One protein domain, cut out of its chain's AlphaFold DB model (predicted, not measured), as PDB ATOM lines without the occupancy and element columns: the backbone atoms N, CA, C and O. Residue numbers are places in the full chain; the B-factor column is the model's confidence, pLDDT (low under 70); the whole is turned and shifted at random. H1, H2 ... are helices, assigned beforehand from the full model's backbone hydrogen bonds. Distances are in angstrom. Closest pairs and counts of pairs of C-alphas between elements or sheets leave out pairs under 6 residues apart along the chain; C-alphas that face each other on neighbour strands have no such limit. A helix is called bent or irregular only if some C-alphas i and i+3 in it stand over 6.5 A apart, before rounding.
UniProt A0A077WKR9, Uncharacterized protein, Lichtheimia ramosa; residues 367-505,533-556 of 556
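This is residues 367 to 505 and 533 to 556 of the 556 residues of an uncharacterized protein of Lichtheimia ramosa (UniProt A0A077WKR9). Three helices, H3, H4 and H5, make the core, each touching the other two; H2 packs along H3, and short H1 packs near H3's last residues. H6 is only lightly joined to H4 and H5, its centre the farthest from the mean of the C-alphas. The printed part has 163 residues with six named helices, H1 to H6 in chain order, and no named strand: all helix. It is compact, with a radius of gyration of the C-alphas of 15.8 A, and spans 48 by 40 by 26 A.

Start at Pro 367 and pass residues 367 to 382, which hold no named element. Find C-alpha 383 at (36.044, 34.772, -40.583), where H1 begins, residues 383 to 388. H2, residues 392 to 409, is 25.7 A long. H3 begins at C-alpha 431, at (48.188, 26.855, -17.399), and runs 35.9 A to residue 455. H4 is residues 462 to 475, 19.8 A; H5 is residues 481 to 502, 31.2 A. After the cut comes H6, residues 535 to 552, 22.6 A, ending at C-alpha 552, (21.224, 22.164, -27.817); it has a kink of 50 degrees near residue 546 and is irregular, C-alphas 547 and 550 being 7.9 A apart.

Begin at the hub, H3, which touches H1, H2, H4 and H5. H1 touches residues 447 to 451 of H3 alone, closest at the C-alphas of Arg 387 and Ala 451, 5.5 A. H2 and H3 form a hairpin at a shallow tilt of 21 degrees; their closest C-alphas, of Glu 409 and Ala 434, are 5.0 A apart. H4 touches residues 439 to 446 of H3 alone, closest at the C-alphas of Cys 442 and Ile 468, 6.2 A, and H3 and H4 are a hairpin. H5 touches H3 at a steep tilt of 38 degrees, the same way, with the C-alphas of Val 446 and Asn 490 closest at 6.2 A. H4 and H5 form a hairpin at a shallow tilt of 29 degrees; the C-alphas of Leu 472 and Ala 487 are closest, 5.1 A. H6 only just touches H4 and H5, with 3 pairs of C-alphas within 8 A each; the closest are Val 466 and Ile 544, 7.3 A, and Met 502 and Gln 541, 6.0 A. H3, H4, H5 and H6 are a bundle, up and down, each running against the one before. H1 and H6 are apart. In H1 to H5 every O i to N i+4 pair is within hydrogen-bond range; in H6, 12 of 14 are.

Look at C-alphas 423 and 505 for the two farthest apart, 48.0 A. Residues 506 to 532 are cut out, and C-alphas 505 and 533 are 8.9 A apart across the cut. The link from H2 to H3, 21 residues, is long. Mean pLDDT of the printed part is 82.7; 23 residues are under 70, among them 374 to 378, 502 to 505, 533 to 537 and 552 to 556.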
ATOM      1  N   PRO A 367      54.209  28.205 -47.343       89.00
ATOM      2  CA  PRO A 367      54.013  29.250 -48.339       89.00
ATOM      3  C   PRO A 367      52.714  30.014 -48.095       89.00
ATOM      4  O   PRO A 367      51.725  29.447 -47.631       89.00
ATOM      5  N   ARG A 368      52.692  31.293 -48.483       86.38
ATOM      6  CA  ARG A 368      51.572  32.197 -48.186       86.38
ATOM      7  C   ARG A 368      50.220  31.694 -48.697       86.38
ATOM      8  O   ARG A 368      49.222  31.895 -48.015       86.38
ATOM      9  N   ASP A 369      50.204  31.002 -49.832       88.81
ATOM     10  CA  ASP A 369      48.989  30.438 -50.436       88.81
ATOM     11  C   ASP A 369      48.317  29.354 -49.570       88.81
ATOM     12  O   ASP A 369      47.157  29.014 -49.792       88.81
ATOM     13  N   TYR A 370      49.031  28.831 -48.569       89.50
ATOM     14  CA  TYR A 370      48.558  27.812 -47.632       89.50
ATOM     15  C   TYR A 370      48.279  28.376 -46.224       89.50
ATOM     16  O   TYR A 370      47.906  27.619 -45.330       89.50
ATOM     17  N   VAL A 371      48.437  29.689 -46.009       87.62
ATOM     18  CA  VAL A 371      48.292  30.350 -44.700       87.62
ATOM     19  C   VAL A 371      47.009  31.186 -44.646       87.62
ATOM     20  O   VAL A 371      46.834  32.133 -45.419       87.62
ATOM     21  N   LEU A 372      46.133  30.899 -43.677       85.50
ATOM     22  CA  LEU A 372      44.869  31.632 -43.509       85.50
ATOM     23  C   LEU A 372      44.985  32.943 -42.714       85.50
ATOM     24  O   LEU A 372      44.094  33.775 -42.836       85.50
ATOM     25  N   ALA A 373      46.048  33.174 -41.936       77.19
ATOM     26  CA  ALA A 373      46.181  34.396 -41.129       77.19
ATOM     27  C   ALA A 373      46.921  35.533 -41.859       77.19
ATOM     28  O   ALA A 373      47.807  35.293 -42.689       77.19
ATOM     29  N   ASP A 374      46.581  36.787 -41.535       62.38
ATOM     30  CA  ASP A 374      47.258  37.975 -42.073       62.38
ATOM     31  C   ASP A 374      48.585  38.281 -41.390       62.38
ATOM     32  O   ASP A 374      49.534  38.674 -42.076       62.38
ATOM     33  N   VAL A 375      48.641  38.051 -40.079       56.97
ATOM     34  CA  VAL A 375      49.671  38.554 -39.163       56.97
ATOM     35  C   VAL A 375      50.265  37.393 -38.340       56.97
ATOM     36  O   VAL A 375      50.314  36.259 -38.822       56.97
ATOM     37  N   ALA A 376      50.806  37.691 -37.156       57.06
ATOM     38  CA  ALA A 376      51.692  36.850 -36.366       57.06
ATOM     39  C   ALA A 376      51.027  35.549 -35.887       57.06
ATOM     40  O   ALA A 376      49.811  35.368 -35.918       57.06
ATOM     41  N   LEU A 377      51.872  34.620 -35.447       63.31
ATOM     42  CA  LEU A 377      51.484  33.344 -34.857       63.31
ATOM     43  C   LEU A 377      50.448  33.527 -33.723       63.31
ATOM     44  O   LEU A 377      50.640  34.369 -32.851       63.31
ATOM     45  N   MET A 378      49.415  32.674 -33.686       67.31
ATOM     46  CA  MET A 378      48.394  32.608 -32.621       67.31
ATOM     47  C   MET A 378      47.493  33.847 -32.470       67.31
ATOM     48  O   MET A 378      47.124  34.213 -31.354       67.31
ATOM     49  N   GLU A 379      47.082  34.468 -33.573       70.69
ATOM     50  CA  GLU A 379      45.991  35.451 -33.564       70.69
ATOM     51  C   GLU A 379      44.631  34.820 -33.906       70.69
ATOM     52  O   GLU A 379      44.539  33.792 -34.582       70.69
ATOM     53  N   VAL A 380      43.563  35.460 -33.421       76.38
ATOM     54  CA  VAL A 380      42.171  35.112 -33.739       76.38
ATOM     55  C   VAL A 380      41.956  35.281 -35.244       76.38
ATOM     56  O   VAL A 380      42.173  36.365 -35.783       76.38
ATOM     57  N   LEU A 381      41.520  34.218 -35.923       82.50
ATOM     58  CA  LEU A 381      41.316  34.257 -37.371       82.50
ATOM     59  C   LEU A 381      40.131  35.148 -37.747       82.50
ATOM     60  O   LEU A 381      39.063  35.076 -37.137       82.50
ATOM     61  N   ASP A 382      40.292  35.932 -38.807       85.44
ATOM     62  CA  ASP A 382      39.180  36.656 -39.418       85.44
ATOM     63  C   ASP A 382      38.303  35.692 -40.235       85.44
ATOM     64  O   ASP A 382      38.781  35.006 -41.144       85.44
ATOM     65  N   MET A 383      37.007  35.647 -39.914       86.88
ATOM     66  CA  MET A 383      36.044  34.772 -40.583       86.88
ATOM     67  C   MET A 383      35.913  35.100 -42.073       86.88
ATOM     68  O   MET A 383      35.761  34.184 -42.884       86.88
ATOM     69  N   ASP A 384      36.000  36.378 -42.454       86.38
ATOM     70  CA  ASP A 384      35.853  36.786 -43.854       86.38
ATOM     71  C   ASP A 384      36.986  36.223 -44.707       86.38
ATOM     72  O   ASP A 384      36.761  35.737 -45.818       86.38
ATOM     73  N   ARG A 385      38.203  36.187 -44.158       84.19
ATOM     74  CA  ARG A 385      39.343  35.579 -44.835       84.19
ATOM     75  C   ARG A 385      39.239  34.061 -44.912       84.19
ATOM     76  O   ARG A 385      39.559  33.485 -45.951       84.19
ATOM     77  N   VAL A 386      38.775  33.409 -43.847       88.94
ATOM     78  CA  VAL A 386      38.554  31.956 -43.865       88.94
ATOM     79  C   VAL A 386      37.543  31.588 -44.959       88.94
ATOM     80  O   VAL A 386      37.803  30.675 -45.738       88.94
ATOM     81  N   ARG A 387      36.455  32.357 -45.111       88.56
ATOM     82  CA  ARG A 387      35.452  32.161 -46.180       88.56
ATOM     83  C   ARG A 387      35.960  32.452 -47.590       88.56
ATOM     84  O   ARG A 387      35.460  31.868 -48.546       88.56
ATOM     85  N   GLN A 388      36.936  33.345 -47.744       89.31
ATOM     86  CA  GLN A 388      37.561  33.607 -49.046       89.31
ATOM     87  C   GLN A 388      38.403  32.422 -49.543       89.31
ATOM     88  O   GLN A 388      38.672  32.321 -50.742       89.31
ATOM     89  N   CYS A 389      38.817  31.514 -48.652       89.06
ATOM     90  CA  CYS A 389      39.537  30.311 -49.043       89.06
ATOM     91  C   CYS A 389      38.574  29.275 -49.640       89.06
ATOM     92  O   CYS A 389      37.842  28.590 -48.932       89.06
ATOM     93  N   SER A 390      38.609  29.121 -50.962       87.06
ATOM     94  CA  SER A 390      37.820  28.110 -51.678       87.06
ATOM     95  C   SER A 390      38.498  26.740 -51.763       87.06
ATOM     96  O   SER A 390      37.910  25.802 -52.301       87.06
ATOM     97  N   ASN A 391      39.740  26.613 -51.276       89.12
ATOM     98  CA  ASN A 391      40.496  25.369 -51.351       89.12
ATOM     99  C   ASN A 391      40.304  24.533 -50.066       89.12
ATOM    100  O   ASN A 391      40.875  24.888 -49.030       89.12
ATOM    101  N   PRO A 392      39.572  23.404 -50.123       88.88
ATOM    102  CA  PRO A 392      39.326  22.559 -48.955       88.88
ATOM    103  C   PRO A 392      40.609  21.937 -48.389       88.88
ATOM    104  O   PRO A 392      40.705  21.757 -47.179       88.88
ATOM    105  N   ASP A 393      41.620  21.668 -49.222       88.88
ATOM    106  CA  ASP A 393      42.879  21.073 -48.764       88.88
ATOM    107  C   ASP A 393      43.693  22.067 -47.911       88.88
ATOM    108  O   ASP A 393      44.363  21.680 -46.954       88.88
ATOM    109  N   VAL A 394      43.603  23.368 -48.223       91.12
ATOM    110  CA  VAL A 394      44.235  24.444 -47.435       91.12
ATOM    111  C   VAL A 394      43.503  24.638 -46.113       91.12
ATOM    112  O   VAL A 394      44.149  24.750 -45.069       91.12
ATOM    113  N   LEU A 395      42.168  24.653 -46.144       91.81
ATOM    114  CA  LEU A 395      41.357  24.727 -44.932       91.81
ATOM    115  C   LEU A 395      41.676  23.557 -43.995       91.81
ATOM    116  O   LEU A 395      41.989  23.793 -42.833       91.81
ATOM    117  N   TYR A 396      41.710  22.327 -44.511       90.12
ATOM    118  CA  TYR A 396      42.045  21.144 -43.717       90.12
ATOM    119  C   TYR A 396      43.479  21.165 -43.171       90.12
ATOM    120  O   TYR A 396      43.715  20.794 -42.025       90.12
ATOM    121  N   LEU A 397      44.459  21.639 -43.949       91.06
ATOM    122  CA  LEU A 397      45.827  21.800 -43.448       91.06
ATOM    123  C   LEU A 397      45.881  22.749 -42.239       91.06
ATOM    124  O   LEU A 397      46.554  22.454 -41.250       91.06
ATOM    125  N   ASN A 398      45.164  23.874 -42.313       91.88
ATOM    126  CA  ASN A 398      45.085  24.828 -41.208       91.88
ATOM    127  C   ASN A 398      44.284  24.247 -40.033       91.88
ATOM    128  O   ASN A 398      44.685  24.436 -38.889       91.88
ATOM    129  N   GLU A 399      43.211  23.496 -40.297       91.25
ATOM    130  CA  GLU A 399      42.465  22.757 -39.272       91.25
ATOM    131  C   GLU A 399      43.407  21.846 -38.480       91.25
ATOM    132  O   GLU A 399      43.513  21.954 -37.260       91.25
ATOM    133  N   MET A 400      44.190  21.022 -39.174       89.38
ATOM    134  CA  MET A 400      45.146  20.124 -38.533       89.38
ATOM    135  C   MET A 400      46.213  20.897 -37.748       89.38
ATOM    136  O   MET A 400      46.532  20.510 -36.627       89.38
ATOM    137  N   TYR A 401      46.719  22.018 -38.270       91.00
ATOM    138  CA  TYR A 401      47.681  22.869 -37.561       91.00
ATOM    139  C   TYR A 401      47.156  23.361 -36.202       91.00
ATOM    140  O   TYR A 401      47.819  23.176 -35.179       91.00
ATOM    141  N   TYR A 402      45.952  23.940 -36.164       92.31
ATOM    142  CA  TYR A 402      45.353  24.405 -34.909       92.31
ATOM    143  C   TYR A 402      44.950  23.248 -33.988       92.31
ATOM    144  O   TYR A 402      44.994  23.393 -32.766       92.31
ATOM    145  N   LEU A 403      44.607  22.087 -34.548       90.50
ATOM    146  CA  LEU A 403      44.318  20.890 -33.769       90.50
ATOM    147  C   LEU A 403      45.559  20.382 -33.017       90.50
ATOM    148  O   LEU A 403      45.442  20.054 -31.838       90.50
ATOM    149  N   TYR A 404      46.746  20.361 -33.637       88.38
ATOM    150  CA  TYR A 404      47.988  19.973 -32.946       88.38
ATOM    151  C   TYR A 404      48.295  20.884 -31.749       88.38
ATOM    152  O   TYR A 404      48.707  20.390 -30.695       88.38
ATOM    153  N   TRP A 405      48.026  22.190 -31.875       90.56
ATOM    154  CA  TRP A 405      48.102  23.128 -30.752       90.56
ATOM    155  C   TRP A 405      47.108  22.783 -29.641       90.56
ATOM    156  O   TRP A 405      47.504  22.733 -28.478       90.56
ATOM    157  N   ILE A 406      45.844  22.490 -29.974       90.44
ATOM    158  CA  ILE A 406      44.856  22.054 -28.974       90.44
ATOM    159  C   ILE A 406      45.322  20.790 -28.262       90.44
ATOM    160  O   ILE A 406      45.339  20.777 -27.036       90.44
ATOM    161  N   LEU A 407      45.707  19.748 -29.004       87.31
ATOM    162  CA  LEU A 407      46.084  18.449 -28.440       87.31
ATOM    163  C   LEU A 407      47.275  18.548 -27.480       87.31
ATOM    164  O   LEU A 407      47.384  17.731 -26.560       87.31
ATOM    165  N   LEU A 408      48.149  19.535 -27.690       88.69
ATOM    166  CA  LEU A 408      49.269  19.856 -26.812       88.69
ATOM    167  C   LEU A 408      48.812  20.655 -25.583       88.69
ATOM    168  O   LEU A 408      48.988  20.217 -24.448       88.69
ATOM    169  N   GLU A 409      48.202  21.817 -25.802       89.94
ATOM    170  CA  GLU A 409      47.979  22.833 -24.763       89.94
ATOM    171  C   GLU A 409      46.803  22.483 -23.846       89.94
ATOM    172  O   GLU A 409      46.807  22.806 -22.656       89.94
ATOM    173  N   MET A 410      45.829  21.707 -24.333       89.62
ATOM    174  CA  MET A 410      44.725  21.220 -23.500       89.62
ATOM    175  C   MET A 410      45.191  20.350 -22.323       89.62
ATOM    176  O   MET A 410      44.437  20.183 -21.365       89.62
ATOM    177  N   ARG A 411      46.411  19.792 -22.384       88.06
ATOM    178  CA  ARG A 411      47.002  18.971 -21.314       88.06
ATOM    179  C   ARG A 411      47.498  19.808 -20.136       88.06
ATOM    180  O   ARG A 411      47.607  19.268 -19.039       88.06
ATOM    181  N   PHE A 412      47.790  21.091 -20.359       90.06
ATOM    182  CA  PHE A 412      48.347  22.015 -19.361       90.06
ATOM    183  C   PHE A 412      47.369  23.117 -18.953       90.06
ATOM    184  O   PHE A 412      47.591  23.792 -17.951       90.06
ATOM    185  N   MET A 413      46.289  23.294 -19.716       89.69
ATOM    186  CA  MET A 413      45.267  24.310 -19.495       89.69
ATOM    187  C   MET A 413      44.791  24.345 -18.032       89.69
ATOM    188  O   MET A 413      44.391  23.323 -17.464       89.69
ATOM    189  N   ALA A 414      44.814  25.539 -17.432       86.75
ATOM    190  CA  ALA A 414      44.259  25.794 -16.106       86.75
ATOM    191  C   ALA A 414      42.735  25.595 -16.094       86.75
ATOM    192  O   ALA A 414      42.073  25.704 -17.124       86.75
ATOM    193  N   SER A 415      42.151  25.336 -14.920       86.81
ATOM    194  CA  SER A 415      40.692  25.233 -14.807       86.81
ATOM    195  C   SER A 415      40.031  26.564 -15.209       86.81
ATOM    196  O   SER A 415      40.295  27.578 -14.555       86.81
ATOM    197  N   PRO A 416      39.145  26.582 -16.226       85.69
ATOM    198  CA  PRO A 416      38.542  27.814 -16.738       85.69
ATOM    199  C   PRO A 416      37.855  28.682 -15.683       85.69
ATOM    200  O   PRO A 416      38.010  29.898 -15.694       85.69
ATOM    201  N   SER A 417      37.170  28.060 -14.724       83.06
ATOM    202  CA  SER A 417      36.437  28.749 -13.653       83.06
ATOM    203  C   SER A 417      37.320  29.497 -12.648       83.06
ATOM    204  O   SER A 417      36.810  30.319 -11.888       83.06
ATOM    205  N   THR A 418      38.622  29.205 -12.610       83.62
ATOM    206  CA  THR A 418      39.571  29.772 -11.639       83.62
ATOM    207  C   THR A 418      40.747  30.491 -12.294       83.62
ATOM    208  O   THR A 418      41.593  31.018 -11.580       83.62
ATOM    209  N   ALA A 419      40.837  30.481 -13.626       83.50
ATOM    210  CA  ALA A 419      41.946  31.077 -14.359       83.50
ATOM    211  C   ALA A 419      41.831  32.610 -14.393       83.50
ATOM    212  O   ALA A 419      40.787  33.153 -14.763       83.50
ATOM    213  N   ASP A 420      42.920  33.298 -14.053       80.75
ATOM    214  CA  ASP A 420      43.046  34.750 -14.188       80.75
ATOM    215  C   ASP A 420      43.927  35.085 -15.395       80.75
ATOM    216  O   ASP A 420      45.129  34.830 -15.397       80.75
ATOM    217  N   LEU A 421      43.320  35.664 -16.434       81.62
ATOM    218  CA  LEU A 421      44.013  36.016 -17.674       81.62
ATOM    219  C   LEU A 421      44.576  37.444 -17.685       81.62
ATOM    220  O   LEU A 421      45.252  37.827 -18.640       81.62
ATOM    221  N   SER A 422      44.352  38.232 -16.629       74.44
ATOM    222  CA  SER A 422      44.687  39.665 -16.593       74.44
ATOM    223  C   SER A 422      46.186  39.969 -16.705       74.44
ATOM    224  O   SER A 422      46.567  41.067 -17.113       74.44
ATOM    225  N   THR A 423      47.050  39.005 -16.368       67.44
ATOM    226  CA  THR A 423      48.518  39.150 -16.413       67.44
ATOM    227  C   THR A 423      49.212  38.122 -17.314       67.44
ATOM    228  O   THR A 423      50.444  37.994 -17.284       67.44
ATOM    229  N   THR A 424      48.438  37.394 -18.123       75.00
ATOM    230  CA  THR A 424      48.932  36.299 -18.964       75.00
ATOM    231  C   THR A 424      49.745  36.825 -20.143       75.00
ATOM    232  O   THR A 424      49.427  37.837 -20.760       75.00
ATOM    233  N   SER A 425      50.826  36.116 -20.474       69.12
ATOM    234  CA  SER A 425      51.673  36.431 -21.626       69.12
ATOM    235  C   SER A 425      52.094  35.150 -22.335       69.12
ATOM    236  O   SER A 425      52.414  34.170 -21.663       69.12
ATOM    237  N   LEU A 426      52.223  35.186 -23.663       69.38
ATOM    238  CA  LEU A 426      52.653  34.031 -24.468       69.38
ATOM    239  C   LEU A 426      54.073  33.524 -24.144       69.38
ATOM    240  O   LEU A 426      54.440  32.433 -24.563       69.38
ATOM    241  N   GLY A 427      54.881  34.289 -23.401       63.59
ATOM    242  CA  GLY A 427      56.257  33.926 -23.040       63.59
ATOM    243  C   GLY A 427      56.426  33.133 -21.733       63.59
ATOM    244  O   GLY A 427      57.574  32.887 -21.340       63.59
ATOM    245  N   ARG A 428      55.337  32.792 -21.025       71.25
ATOM    246  CA  ARG A 428      55.347  32.007 -19.773       71.25
ATOM    247  C   ARG A 428      54.756  30.620 -19.999       71.25
ATOM    248  O   ARG A 428      53.653  30.535 -20.495       71.25
ATOM    249  N   TYR A 429      55.439  29.560 -19.584       78.38
ATOM    250  CA  TYR A 429      54.903  28.196 -19.643       78.38
ATOM    251  C   TYR A 429      54.054  27.904 -18.397       78.38
ATOM    252  O   TYR A 429      54.565  27.367 -17.417       78.38
ATOM    253  N   ASP A 430      52.792  28.333 -18.415       81.50
ATOM    254  CA  ASP A 430      51.804  28.135 -17.348       81.50
ATOM    255  C   ASP A 430      50.419  27.750 -17.906       81.50
ATOM    256  O   ASP A 430      50.186  27.745 -19.120       81.50
ATOM    257  N   GLY A 431      49.508  27.356 -17.011       85.38
ATOM    258  CA  GLY A 431      48.188  26.855 -17.399       85.38
ATOM    259  C   GLY A 431      47.264  27.944 -17.945       85.38
ATOM    260  O   GLY A 431      46.379  27.656 -18.753       85.38
ATOM    261  N   GLU A 432      47.474  29.196 -17.548       87.12
ATOM    262  CA  GLU A 432      46.758  30.364 -18.050       87.12
ATOM    263  C   GLU A 432      47.134  30.670 -19.507       87.12
ATOM    264  O   GLU A 432      46.241  30.924 -20.323       87.12
ATOM    265  N   ARG A 433      48.422  30.582 -19.880       87.38
ATOM    266  CA  ARG A 433      48.850  30.660 -21.291       87.38
ATOM    267  C   ARG A 433      48.228  29.538 -22.109       87.38
ATOM    268  O   ARG A 433      47.690  29.807 -23.183       87.38
ATOM    269  N   ALA A 434      48.294  28.306 -21.607       89.50
ATOM    270  CA  ALA A 434      47.725  27.153 -22.293       89.50
ATOM    271  C   ALA A 434      46.217  27.343 -22.545       89.50
ATOM    272  O   ALA A 434      45.734  27.098 -23.649       89.50
ATOM    273  N   LEU A 435      45.477  27.889 -21.569       90.62
ATOM    274  CA  LEU A 435      44.059  28.231 -21.729       90.62
ATOM    275  C   LEU A 435      43.815  29.267 -22.828       90.62
ATOM    276  O   LEU A 435      42.902  29.100 -23.642       90.62
ATOM    277  N   LEU A 436      44.617  30.334 -22.860       89.19
ATOM    278  CA  LEU A 436      44.495  31.375 -23.878       89.19
ATOM    279  C   LEU A 436      44.737  30.802 -25.281       89.19
ATOM    280  O   LEU A 436      43.957  31.073 -26.194       89.19
ATOM    281  N   ILE A 437      45.768  29.968 -25.431       90.69
ATOM    282  CA  ILE A 437      46.074  29.285 -26.690       90.69
ATOM    283  C   ILE A 437      44.916  28.383 -27.114       90.69
ATOM    284  O   ILE A 437      44.422  28.527 -28.230       90.69
ATOM    285  N   VAL A 438      44.425  27.518 -26.220       92.44
ATOM    286  CA  VAL A 438      43.275  26.647 -26.507       92.44
ATOM    287  C   VAL A 438      42.068  27.475 -26.950       92.44
ATOM    288  O   VAL A 438      41.386  27.103 -27.901       92.44
ATOM    289  N   SER A 439      41.821  28.628 -26.327       92.69
ATOM    290  CA  SER A 439      40.724  29.516 -26.721       92.69
ATOM    291  C   SER A 439      40.873  30.083 -28.138       92.69
ATOM    292  O   SER A 439      39.889  30.120 -28.882       92.69
ATOM    293  N   VAL A 440      42.078  30.514 -28.523       91.38
ATOM    294  CA  VAL A 440      42.366  31.013 -29.880       91.38
ATOM    295  C   VAL A 440      42.260  29.885 -30.907       91.38
ATOM    296  O   VAL A 440      41.636  30.062 -31.952       91.38
ATOM    297  N   CYS A 441      42.804  28.705 -30.607       93.38
ATOM    298  CA  CYS A 441      42.748  27.560 -31.513       93.38
ATOM    299  C   CYS A 441      41.321  27.031 -31.692       93.38
ATOM    300  O   CYS A 441      40.933  26.733 -32.817       93.38
ATOM    301  N   CYS A 442      40.515  26.959 -30.625       94.62
ATOM    302  CA  CYS A 442      39.101  26.591 -30.728       94.62
ATOM    303  C   CYS A 442      38.348  27.543 -31.662       94.62
ATOM    304  O   CYS A 442      37.546  27.098 -32.476       94.62
ATOM    305  N   ASP A 443      38.612  28.845 -31.565       93.62
ATOM    306  CA  ASP A 443      38.008  29.826 -32.462       93.62
ATOM    307  C   ASP A 443      38.412  29.622 -33.924       93.62
ATOM    308  O   ASP A 443      37.544  29.536 -34.795       93.62
ATOM    309  N   ALA A 444      39.711  29.466 -34.183       93.06
ATOM    310  CA  ALA A 444      40.221  29.189 -35.517       93.06
ATOM    311  C   ALA A 444      39.590  27.920 -36.115       93.06
ATOM    312  O   ALA A 444      39.098  27.948 -37.244       93.06
ATOM    313  N   LEU A 445      39.539  26.830 -35.343       94.06
ATOM    314  CA  LEU A 445      38.974  25.555 -35.781       94.06
ATOM    315  C   LEU A 445      37.487  25.651 -36.108       94.06
ATOM    316  O   LEU A 445      37.074  25.136 -37.140       94.06
ATOM    317  N   VAL A 446      36.678  26.327 -35.287       94.81
ATOM    318  CA  VAL A 446      35.239  26.472 -35.572       94.81
ATOM    319  C   VAL A 446      35.007  27.271 -36.849       94.81
ATOM    320  O   VAL A 446      34.167  26.893 -37.665       94.81
ATOM    321  N   LYS A 447      35.768  28.346 -37.066       94.19
ATOM    322  CA  LYS A 447      35.676  29.155 -38.289       94.19
ATOM    323  C   LYS A 447      36.081  28.357 -39.527       94.19
ATOM    324  O   LYS A 447      35.382  28.393 -40.539       94.19
ATOM    325  N   ILE A 448      37.175  27.602 -39.441       93.88
ATOM    326  CA  ILE A 448      37.627  26.715 -40.521       93.88
ATOM    327  C   ILE A 448      36.584  25.627 -40.789       93.88
ATOM    328  O   ILE A 448      36.223  25.403 -41.943       93.88
ATOM    329  N   ALA A 449      36.039  25.010 -39.741       92.38
ATOM    330  CA  ALA A 449      35.007  23.991 -39.857       92.38
ATOM    331  C   ALA A 449      33.715  24.525 -40.486       92.38
ATOM    332  O   ALA A 449      33.099  23.825 -41.283       92.38
ATOM    333  N   LEU A 450      33.310  25.760 -40.180       91.81
ATOM    334  CA  LEU A 450      32.179  26.412 -40.843       91.81
ATOM    335  C   LEU A 450      32.423  26.572 -42.347       91.81
ATOM    336  O   LEU A 450      31.570  26.196 -43.145       91.81
ATOM    337  N   ALA A 451      33.592  27.079 -42.745       92.19
ATOM    338  CA  ALA A 451      33.918  27.226 -44.164       92.19
ATOM    339  C   ALA A 451      34.008  25.865 -44.876       92.19
ATOM    340  O   ALA A 451      33.465  25.698 -45.967       92.19
ATOM    341  N   LEU A 452      34.617  24.859 -44.237       89.19
ATOM    342  CA  LEU A 452      34.642  23.483 -44.738       89.19
ATOM    343  C   LEU A 452      33.236  22.885 -44.842       89.19
ATOM    344  O   LEU A 452      32.945  22.212 -45.824       89.19
ATOM    345  N   TYR A 453      32.350  23.151 -43.881       88.88
ATOM    346  CA  TYR A 453      30.956  22.707 -43.919       88.88
ATOM    347  C   TYR A 453      30.211  23.281 -45.129       88.88
ATOM    348  O   TYR A 453      29.432  22.571 -45.761       88.88
ATOM    349  N   GLU A 454      30.471  24.546 -45.466       87.38
ATOM    350  CA  GLU A 454      29.841  25.246 -46.591       87.38
ATOM    351  C   GLU A 454      30.305  24.693 -47.954       87.38
ATOM    352  O   GLU A 454      29.481  24.535 -48.856       87.38
ATOM    353  N   ILE A 455      31.595  24.360 -48.118       86.00
ATOM    354  CA  ILE A 455      32.150  23.944 -49.424       86.00
ATOM    355  C   ILE A 455      32.309  22.427 -49.591       86.00
ATOM    356  O   ILE A 455      32.245  21.912 -50.709       86.00
ATOM    357  N   MET A 456      32.559  21.698 -48.503       83.25
ATOM    358  CA  MET A 456      32.858  20.266 -48.513       83.25
ATOM    359  C   MET A 456      32.491  19.583 -47.179       83.25
ATOM    360  O   MET A 456      33.363  19.078 -46.469       83.25
ATOM    361  N   PRO A 457      31.191  19.457 -46.854       82.62
ATOM    362  CA  PRO A 457      30.759  18.911 -45.566       82.62
ATOM    363  C   PRO A 457      31.264  17.487 -45.293       82.62
ATOM    364  O   PRO A 457      31.484  17.106 -44.152       82.62
ATOM    365  N   CYS A 458      31.479  16.684 -46.339       79.94
ATOM    366  CA  CYS A 458      31.973  15.313 -46.203       79.94
ATOM    367  C   CYS A 458      33.456  15.190 -45.809       79.94
ATOM    368  O   CYS A 458      33.890  14.076 -45.525       79.94
ATOM    369  N   ALA A 459      34.222  16.287 -45.828       80.19
ATOM    370  CA  ALA A 459      35.610  16.335 -45.367       80.19
ATOM    371  C   ALA A 459      35.732  16.675 -43.873       80.19
ATOM    372  O   ALA A 459      36.811  16.523 -43.310       80.19
ATOM    373  N   LEU A 460      34.640  17.113 -43.238       83.12
ATOM    374  CA  LEU A 460      34.650  17.449 -41.823       83.12
ATOM    375  C   LEU A 460      34.776  16.218 -40.954       83.12
ATOM    376  O   LEU A 460      34.035  15.239 -41.106       83.12
ATOM    377  N   ASP A 461      35.649  16.338 -39.965       80.38
ATOM    378  CA  ASP A 461      35.803  15.306 -38.974       80.38
ATOM    379  C   ASP A 461      34.963  15.583 -37.722       80.38
ATOM    380  O   ASP A 461      35.265  16.429 -36.876       80.38
ATOM    381  N   ILE A 462      33.874  14.828 -37.596       82.50
ATOM    382  CA  ILE A 462      32.882  15.030 -36.538       82.50
ATOM    383  C   ILE A 462      33.487  14.765 -35.151       82.50
ATOM    384  O   ILE A 462      33.070  15.392 -34.176       82.50
ATOM    385  N   HIS A 463      34.486  13.882 -35.029       80.38
ATOM    386  CA  HIS A 463      35.065  13.595 -33.715       80.38
ATOM    387  C   HIS A 463      35.858  14.782 -33.155       80.38
ATOM    388  O   HIS A 463      35.757  15.064 -31.957       80.38
ATOM    389  N   TRP A 464      36.565  15.530 -34.010       85.56
ATOM    390  CA  TRP A 464      37.252  16.755 -33.603       85.56
ATOM    391  C   TRP A 464      36.264  17.861 -33.245       85.56
ATOM    392  O   TRP A 464      36.441  18.519 -32.223       85.56
ATOM    393  N   LEU A 465      35.165  18.003 -33.993       88.81
ATOM    394  CA  LEU A 465      34.104  18.960 -33.653       88.81
ATOM    395  C   LEU A 465      33.477  18.688 -32.283       88.81
ATOM    396  O   LEU A 465      33.199  19.622 -31.531       88.81
ATOM    397  N   VAL A 466      33.292  17.417 -31.926       88.75
ATOM    398  CA  VAL A 466      32.788  17.029 -30.602       88.75
ATOM    399  C   VAL A 466      33.797  17.358 -29.493       88.75
ATOM    400  O   VAL A 466      33.395  17.850 -28.436       88.75
ATOM    401  N   LEU A 467      35.097  17.155 -29.728       88.94
ATOM    402  CA  LEU A 467      36.149  17.567 -28.791       88.94
ATOM    403  C   LEU A 467      36.185  19.092 -28.607       88.94
ATOM    404  O   LEU A 467      36.241  19.580 -27.479       88.94
ATOM    405  N   ILE A 468      36.115  19.846 -29.704       92.88
ATOM    406  CA  ILE A 468      36.093  21.312 -29.689       92.88
ATOM    407  C   ILE A 468      34.856  21.815 -28.931       92.88
ATOM    408  O   ILE A 468      34.973  22.711 -28.098       92.88
ATOM    409  N   ALA A 469      33.685  21.203 -29.139       92.06
ATOM    410  CA  ALA A 469      32.473  21.537 -28.395       92.06
ATOM    411  C   ALA A 469      32.636  21.334 -26.874       92.06
ATOM    412  O   ALA A 469      32.200  22.191 -26.104       92.06
ATOM    413  N   ASP A 470      33.299  20.259 -26.422       90.50
ATOM    414  CA  ASP A 470      33.617  20.044 -24.996       90.50
ATOM    415  C   ASP A 470      34.497  21.167 -24.434       90.50
ATOM    416  O   ASP A 470      34.210  21.723 -23.371       90.50
ATOM    417  N   LEU A 471      35.543  21.551 -25.171       92.50
ATOM    418  CA  LEU A 471      36.435  22.640 -24.773       92.50
ATOM    419  C   LEU A 471      35.693  23.978 -24.704       92.50
ATOM    420  O   LEU A 471      35.832  24.705 -23.724       92.50
ATOM    421  N   LEU A 472      34.847  24.288 -25.687       93.88
ATOM    422  CA  LEU A 472      34.038  25.510 -25.708       93.88
ATOM    423  C   LEU A 472      33.026  25.561 -24.554       93.88
ATOM    424  O   LEU A 472      32.819  26.622 -23.962       93.88
ATOM    425  N   VAL A 473      32.439  24.416 -24.180       91.00
ATOM    426  CA  VAL A 473      31.574  24.315 -22.994       91.00
ATOM    427  C   VAL A 473      32.334  24.667 -21.720       91.00
ATOM    428  O   VAL A 473      31.737  25.290 -20.850       91.00
ATOM    429  N   LYS A 474      33.615  24.312 -21.605       89.94
ATOM    430  CA  LYS A 474      34.450  24.681 -20.451       89.94
ATOM    431  C   LYS A 474      34.883  26.151 -20.508       89.94
ATOM    432  O   LYS A 474      34.844  26.848 -19.500       89.94
ATOM    433  N   LEU A 475      35.254  26.647 -21.688       92.00
ATOM    434  CA  LEU A 475      35.736  28.020 -21.885       92.00
ATOM    435  C   LEU A 475      34.663  29.095 -21.638       92.00
ATOM    436  O   LEU A 475      35.002  30.234 -21.327       92.00
ATOM    437  N   LYS A 476      33.371  28.759 -21.716       89.88
ATOM    438  CA  LYS A 476      32.285  29.701 -21.375       89.88
ATOM    439  C   LYS A 476      32.256  30.092 -19.885       89.88
ATOM    440  O   LYS A 476      31.571  31.052 -19.526       89.88
ATOM    441  N   ASP A 477      32.943  29.328 -19.034       88.81
ATOM    442  CA  ASP A 477      32.989  29.533 -17.585       88.81
ATOM    443  C   ASP A 477      34.213  30.368 -17.151       88.81
ATOM    444  O   ASP A 477      34.397  30.609 -15.960       88.81
ATOM    445  N   VAL A 478      35.028  30.841 -18.106       89.38
ATOM    446  CA  VAL A 478      36.157  31.753 -17.856       89.38
ATOM    447  C   VAL A 478      35.652  33.130 -17.412       89.38
ATOM    448  O   VAL A 478      34.622  33.615 -17.888       89.38
ATOM    449  N   ALA A 479      36.384  33.769 -16.494       86.69
ATOM    450  CA  ALA A 479      36.065  35.108 -15.994       86.69
ATOM    451  C   ALA A 479      36.269  36.213 -17.051       86.69
ATOM    452  O   ALA A 479      35.532  37.199 -17.062       86.69
ATOM    453  N   ASP A 480      37.249  36.036 -17.938       87.88
ATOM    454  CA  ASP A 480      37.519  36.911 -19.078       87.88
ATOM    455  C   ASP A 480      36.321  36.969 -20.041       87.88
ATOM    456  O   ASP A 480      35.865  35.956 -20.584       87.88
ATOM    457  N   HIS A 481      35.804  38.182 -20.241       87.19
ATOM    458  CA  HIS A 481      34.588  38.421 -21.008       87.19
ATOM    459  C   HIS A 481      34.752  38.095 -22.500       87.19
ATOM    460  O   HIS A 481      33.825  37.560 -23.114       87.19
ATOM    461  N   ASP A 482      35.920  38.371 -23.080       87.62
ATOM    462  CA  ASP A 482      36.163  38.198 -24.512       87.62
ATOM    463  C   ASP A 482      36.319  36.716 -24.858       87.62
ATOM    464  O   ASP A 482      35.723  36.227 -25.822       87.62
ATOM    465  N   VAL A 483      37.056  35.971 -24.027       89.50
ATOM    466  CA  VAL A 483      37.161  34.506 -24.121       89.50
ATOM    467  C   VAL A 483      35.787  33.859 -23.982       89.50
ATOM    468  O   VAL A 483      35.420  33.008 -24.796       89.50
ATOM    469  N   LYS A 484      35.005  34.288 -22.988       90.94
ATOM    470  CA  LYS A 484      33.665  33.758 -22.728       90.94
ATOM    471  C   LYS A 484      32.698  34.018 -23.880       90.94
ATOM    472  O   LYS A 484      32.025  33.087 -24.325       90.94
ATOM    473  N   SER A 485      32.625  35.256 -24.366       91.00
ATOM    474  CA  SER A 485      31.724  35.640 -25.461       91.00
ATOM    475  C   SER A 485      32.049  34.866 -26.741       91.00
ATOM    476  O   SER A 485      31.160  34.260 -27.347       91.00
ATOM    477  N   ARG A 486      33.339  34.779 -27.089       92.19
ATOM    478  CA  ARG A 486      33.823  33.994 -28.229       92.19
ATOM    479  C   ARG A 486      33.491  32.510 -28.084       92.19
ATOM    480  O   ARG A 486      32.991  31.899 -29.025       92.19
ATOM    481  N   ALA A 487      33.708  31.928 -26.904       93.50
ATOM    482  CA  ALA A 487      33.395  30.523 -26.654       93.50
ATOM    483  C   ALA A 487      31.895  30.221 -26.816       93.50
ATOM    484  O   ALA A 487      31.536  29.196 -27.393       93.50
ATOM    485  N   GLN A 488      31.020  31.119 -26.358       93.88
ATOM    486  CA  GLN A 488      29.570  30.977 -26.512       93.88
ATOM    487  C   GLN A 488      29.140  31.014 -27.982       93.88
ATOM    488  O   GLN A 488      28.395  30.135 -28.416       93.88
ATOM    489  N   GLN A 489      29.634  31.985 -28.753       93.75
ATOM    490  CA  GLN A 489      29.338  32.094 -30.184       93.75
ATOM    491  C   GLN A 489      29.828  30.860 -30.954       93.75
ATOM    492  O   GLN A 489      29.070  30.234 -31.694       93.75
ATOM    493  N   ASN A 490      31.076  30.458 -30.719       94.38
ATOM    494  CA  ASN A 490      31.672  29.304 -31.383       94.38
ATOM    495  C   ASN A 490      30.968  27.993 -31.010       94.38
ATOM    496  O   ASN A 490      30.818  27.109 -31.854       94.38
ATOM    497  N   LEU A 491      30.477  27.868 -29.772       94.12
ATOM    498  CA  LEU A 491      29.695  26.708 -29.351       94.12
ATOM    499  C   LEU A 491      28.365  26.624 -30.107       94.12
ATOM    500  O   LEU A 491      27.984  25.535 -30.532       94.12
ATOM    501  N   GLN A 492      27.678  27.752 -30.313       92.62
ATOM    502  CA  GLN A 492      26.434  27.789 -31.091       92.62
ATOM    503  C   GLN A 492      26.662  27.325 -32.532       92.62
ATOM    504  O   GLN A 492      25.932  26.465 -33.025       92.62
ATOM    505  N   TRP A 493      27.706  27.838 -33.186       93.12
ATOM    506  CA  TRP A 493      28.080  27.413 -34.535       93.12
ATOM    507  C   TRP A 493      28.432  25.929 -34.600       93.12
ATOM    508  O   TRP A 493      27.898  25.206 -35.440       93.12
ATOM    509  N   THR A 494      29.261  25.448 -33.672       92.38
ATOM    510  CA  THR A 494      29.670  24.036 -33.621       92.38
ATOM    511  C   THR A 494      28.467  23.117 -33.434       92.38
ATOM    512  O   THR A 494      28.312  22.139 -34.162       92.38
ATOM    513  N   LEU A 495      27.572  23.440 -32.496       88.94
ATOM    514  CA  LEU A 495      26.370  22.645 -32.246       88.94
ATOM    515  C   LEU A 495      25.382  22.697 -33.418       88.94
ATOM    516  O   LEU A 495      24.711  21.700 -33.664       88.94
ATOM    517  N   SER A 496      25.327  23.800 -34.171       88.69
ATOM    518  CA  SER A 496      24.543  23.885 -35.409       88.69
ATOM    519  C   SER A 496      25.094  22.972 -36.511       88.69
ATOM    520  O   SER A 496      24.322  22.289 -37.182       88.69
ATOM    521  N   ILE A 497      26.419  22.894 -36.676       88.50
ATOM    522  CA  ILE A 497      27.037  21.925 -37.597       88.50
ATOM    523  C   ILE A 497      26.717  20.498 -37.133       88.50
ATOM    524  O   ILE A 497      26.253  19.676 -37.922       88.50
ATOM    525  N   LEU A 498      26.917  20.199 -35.848       86.06
ATOM    526  CA  LEU A 498      26.688  18.863 -35.298       86.06
ATOM    527  C   LEU A 498      25.221  18.425 -35.419       86.06
ATOM    528  O   LEU A 498      24.972  17.294 -35.830       86.06
ATOM    529  N   SER A 499      24.251  19.295 -35.125       81.88
ATOM    530  CA  SER A 499      22.820  18.971 -35.232       81.88
ATOM    531  C   SER A 499      22.395  18.683 -36.673       81.88
ATOM    532  O   SER A 499      21.603  17.775 -36.924       81.88
ATOM    533  N   ASN A 500      22.993  19.378 -37.633       78.69
ATOM    534  CA  ASN A 500      22.801  19.129 -39.053       78.69
ATOM    535  C   ASN A 500      23.301  17.733 -39.480       78.69
ATOM    536  O   ASN A 500      22.629  17.051 -40.251       78.69
ATOM    537  N   PHE A 501      24.406  17.246 -38.902       71.31
ATOM    538  CA  PHE A 501      24.854  15.851 -39.062       71.31
ATOM    539  C   PHE A 501      24.006  14.829 -38.276       71.31
ATOM    540  O   PHE A 501      24.092  13.622 -38.529       71.31
ATOM    541  N   MET A 502      23.191  15.275 -37.312       63.34
ATOM    542  CA  MET A 502      22.246  14.421 -36.580       63.34
ATOM    543  C   MET A 502      20.931  14.197 -37.333       63.34
ATOM    544  O   MET A 502      20.253  13.200 -37.078       63.34
ATOM    545  N   MET A 503      20.564  15.085 -38.259       55.81
ATOM    546  CA  MET A 503      19.372  14.899 -39.083       55.81
ATOM    547  C   MET A 503      19.616  13.773 -40.101       55.81
ATOM    548  O   MET A 503      20.658  13.756 -40.759       55.81
ATOM    549  N   PRO A 504      18.677  12.822 -40.275       49.81
ATOM    550  CA  PRO A 504      18.760  11.864 -41.371       49.81
ATOM    551  C   PRO A 504      18.930  12.638 -42.682       49.81
ATOM    552  O   PRO A 504      18.185  13.588 -42.922       49.81
ATOM    553  N   PHE A 505      19.860  12.220 -43.548       45.41
ATOM    554  CA  PHE A 505      20.196  12.862 -44.836       45.41
ATOM    555  C   PHE A 505      19.013  13.038 -45.828       45.41
ATOM    556  O   PHE A 505      19.211  13.434 -46.971       45.41
ATOM    557  N   PRO A 533      23.008   5.984 -40.793       52.06
ATOM    558  CA  PRO A 533      24.434   6.219 -40.604       52.06
ATOM    559  C   PRO A 533      25.159   4.940 -40.160       52.06
ATOM    560  O   PRO A 533      24.591   4.068 -39.494       52.06
ATOM    561  N   VAL A 534      26.432   4.811 -40.541       60.59
ATOM    562  CA  VAL A 534      27.290   3.693 -40.115       60.59
ATOM    563  C   VAL A 534      27.462   3.709 -38.586       60.59
ATOM    564  O   VAL A 534      27.280   4.746 -37.953       60.59
ATOM    565  N   ALA A 535      27.777   2.558 -37.981       63.94
ATOM    566  CA  ALA A 535      27.875   2.358 -36.531       63.94
ATOM    567  C   ALA A 535      28.622   3.485 -35.792       63.94
ATOM    568  O   ALA A 535      28.096   3.995 -34.805       63.94
ATOM    569  N   PHE A 536      29.774   3.929 -36.315       65.31
ATOM    570  CA  PHE A 536      30.528   5.065 -35.772       65.31
ATOM    571  C   PHE A 536      29.671   6.333 -35.633       65.31
ATOM    572  O   PHE A 536      29.587   6.915 -34.556       65.31
ATOM    573  N   TYR A 537      28.961   6.725 -36.688       69.62
ATOM    574  CA  TYR A 537      28.128   7.928 -36.682       69.62
ATOM    575  C   TYR A 537      26.934   7.813 -35.738       69.62
ATOM    576  O   TYR A 537      26.582   8.796 -35.096       69.62
ATOM    577  N   ASN A 538      26.352   6.621 -35.585       71.25
ATOM    578  CA  ASN A 538      25.284   6.412 -34.604       71.25
ATOM    579  C   ASN A 538      25.791   6.611 -33.166       71.25
ATOM    580  O   ASN A 538      25.086   7.199 -32.347       71.25
ATOM    581  N   GLU A 539      27.008   6.158 -32.850       71.38
ATOM    582  CA  GLU A 539      27.609   6.399 -31.532       71.38
ATOM    583  C   GLU A 539      27.982   7.869 -31.325       71.38
ATOM    584  O   GLU A 539      27.733   8.417 -30.253       71.38
ATOM    585  N   ILE A 540      28.477   8.553 -32.358       71.44
ATOM    586  CA  ILE A 540      28.717  10.000 -32.302       71.44
ATOM    587  C   ILE A 540      27.404  10.768 -32.081       71.44
ATOM    588  O   ILE A 540      27.345  11.642 -31.219       71.44
ATOM    589  N   GLN A 541      26.315  10.407 -32.762       73.19
ATOM    590  CA  GLN A 541      24.992  11.000 -32.528       73.19
ATOM    591  C   GLN A 541      24.490  10.747 -31.093       73.19
ATOM    592  O   GLN A 541      23.935  11.648 -30.452       73.19
ATOM    593  N   ARG A 542      24.722   9.547 -30.540       74.38
ATOM    594  CA  ARG A 542      24.429   9.243 -29.127       74.38
ATOM    595  C   ARG A 542      25.268  10.097 -28.183       74.38
ATOM    596  O   ARG A 542      24.717  10.673 -27.251       74.38
ATOM    597  N   LEU A 543      26.567  10.229 -28.441       75.31
ATOM    598  CA  LEU A 543      27.460  11.077 -27.656       75.31
ATOM    599  C   LEU A 543      26.956  12.520 -27.635       75.31
ATOM    600  O   LEU A 543      26.803  13.095 -26.559       75.31
ATOM    601  N   ILE A 544      26.631  13.069 -28.807       75.62
ATOM    602  CA  ILE A 544      26.156  14.446 -28.949       75.62
ATOM    603  C   ILE A 544      24.837  14.646 -28.192       75.62
ATOM    604  O   ILE A 544      24.711  15.593 -27.415       75.62
ATOM    605  N   SER A 545      23.873  13.734 -28.353       75.00
ATOM    606  CA  SER A 545      22.585  13.819 -27.651       75.00
ATOM    607  C   SER A 545      22.719  13.699 -26.130       75.00
ATOM    608  O   SER A 545      22.031  14.411 -25.404       75.00
ATOM    609  N   VAL A 546      23.626  12.866 -25.615       75.06
ATOM    610  CA  VAL A 546      23.837  12.722 -24.165       75.06
ATOM    611  C   VAL A 546      24.584  13.925 -23.587       75.06
ATOM    612  O   VAL A 546      24.119  14.515 -22.611       75.06
ATOM    613  N   TYR A 547      25.712  14.314 -24.186       70.00
ATOM    614  CA  TYR A 547      26.615  15.321 -23.614       70.00
ATOM    615  C   TYR A 547      26.171  16.762 -23.861       70.00
ATOM    616  O   TYR A 547      26.416  17.621 -23.014       70.00
ATOM    617  N   PHE A 548      25.498  17.030 -24.982       75.75
ATOM    618  CA  PHE A 548      25.133  18.390 -25.379       75.75
ATOM    619  C   PHE A 548      23.622  18.640 -25.426       75.75
ATOM    620  O   PHE A 548      23.215  19.711 -25.866       75.75
ATOM    621  N   SER A 549      22.770  17.718 -24.950       73.00
ATOM    622  CA  SER A 549      21.301  17.910 -24.934       73.00
ATOM    623  C   SER A 549      20.876  19.237 -24.305       73.00
ATOM    624  O   SER A 549      20.093  19.976 -24.898       73.00
ATOM    625  N   LYS A 550      21.420  19.571 -23.128       72.00
ATOM    626  CA  LYS A 550      21.086  20.815 -22.412       72.00
ATOM    627  C   LYS A 550      21.494  22.060 -23.199       72.00
ATOM    628  O   LYS A 550      20.760  23.042 -23.228       72.00
ATOM    629  N   GLN A 551      22.654  22.021 -23.844       75.19
ATOM    630  CA  GLN A 551      23.195  23.115 -24.642       75.19
ATOM    631  C   GLN A 551      22.429  23.259 -25.963       75.19
ATOM    632  O   GLN A 551      22.136  24.375 -26.374       75.19
ATOM    633  N   MET A 552      22.023  22.152 -26.589       64.69
ATOM    634  CA  MET A 552      21.224  22.164 -27.817       64.69
ATOM    635  C   MET A 552      19.814  22.721 -27.596       64.69
ATOM    636  O   MET A 552      19.316  23.443 -28.452       64.69
ATOM    637  N   THR A 553      19.191  22.491 -26.433       63.78
ATOM    638  CA  THR A 553      17.886  23.108 -26.110       63.78
ATOM    639  C   THR A 553      17.939  24.628 -25.932       63.78
ATOM    640  O   THR A 553      16.898  25.270 -25.950       63.78
ATOM    641  N   GLN A 554      19.131  25.209 -25.761       57.69
ATOM    642  CA  GLN A 554      19.326  26.657 -25.616       57.69
ATOM    643  C   GLN A 554      19.575  27.369 -26.956       57.69
ATOM    644  O   GLN A 554      19.688  28.590 -26.978       57.69
ATOM    645  N   ILE A 555      19.693  26.611 -28.053       52.53
ATOM    646  CA  ILE A 555      19.926  27.116 -29.418       52.53
ATOM    647  C   ILE A 555      18.607  27.204 -30.216       52.53
ATOM    648  O   ILE A 555      18.594  27.757 -31.313       52.53
ATOM    649  N   GLY A 556      17.509  26.666 -29.666       37.56
ATOM    650  CA  GLY A 556      16.180  26.627 -30.287       37.56
ATOM    651  C   GLY A 556      15.360  27.896 -30.117       37.56
ATOM    652  O   GLY A 556      15.428  28.500 -29.023       37.56
TER     653      GLY A 556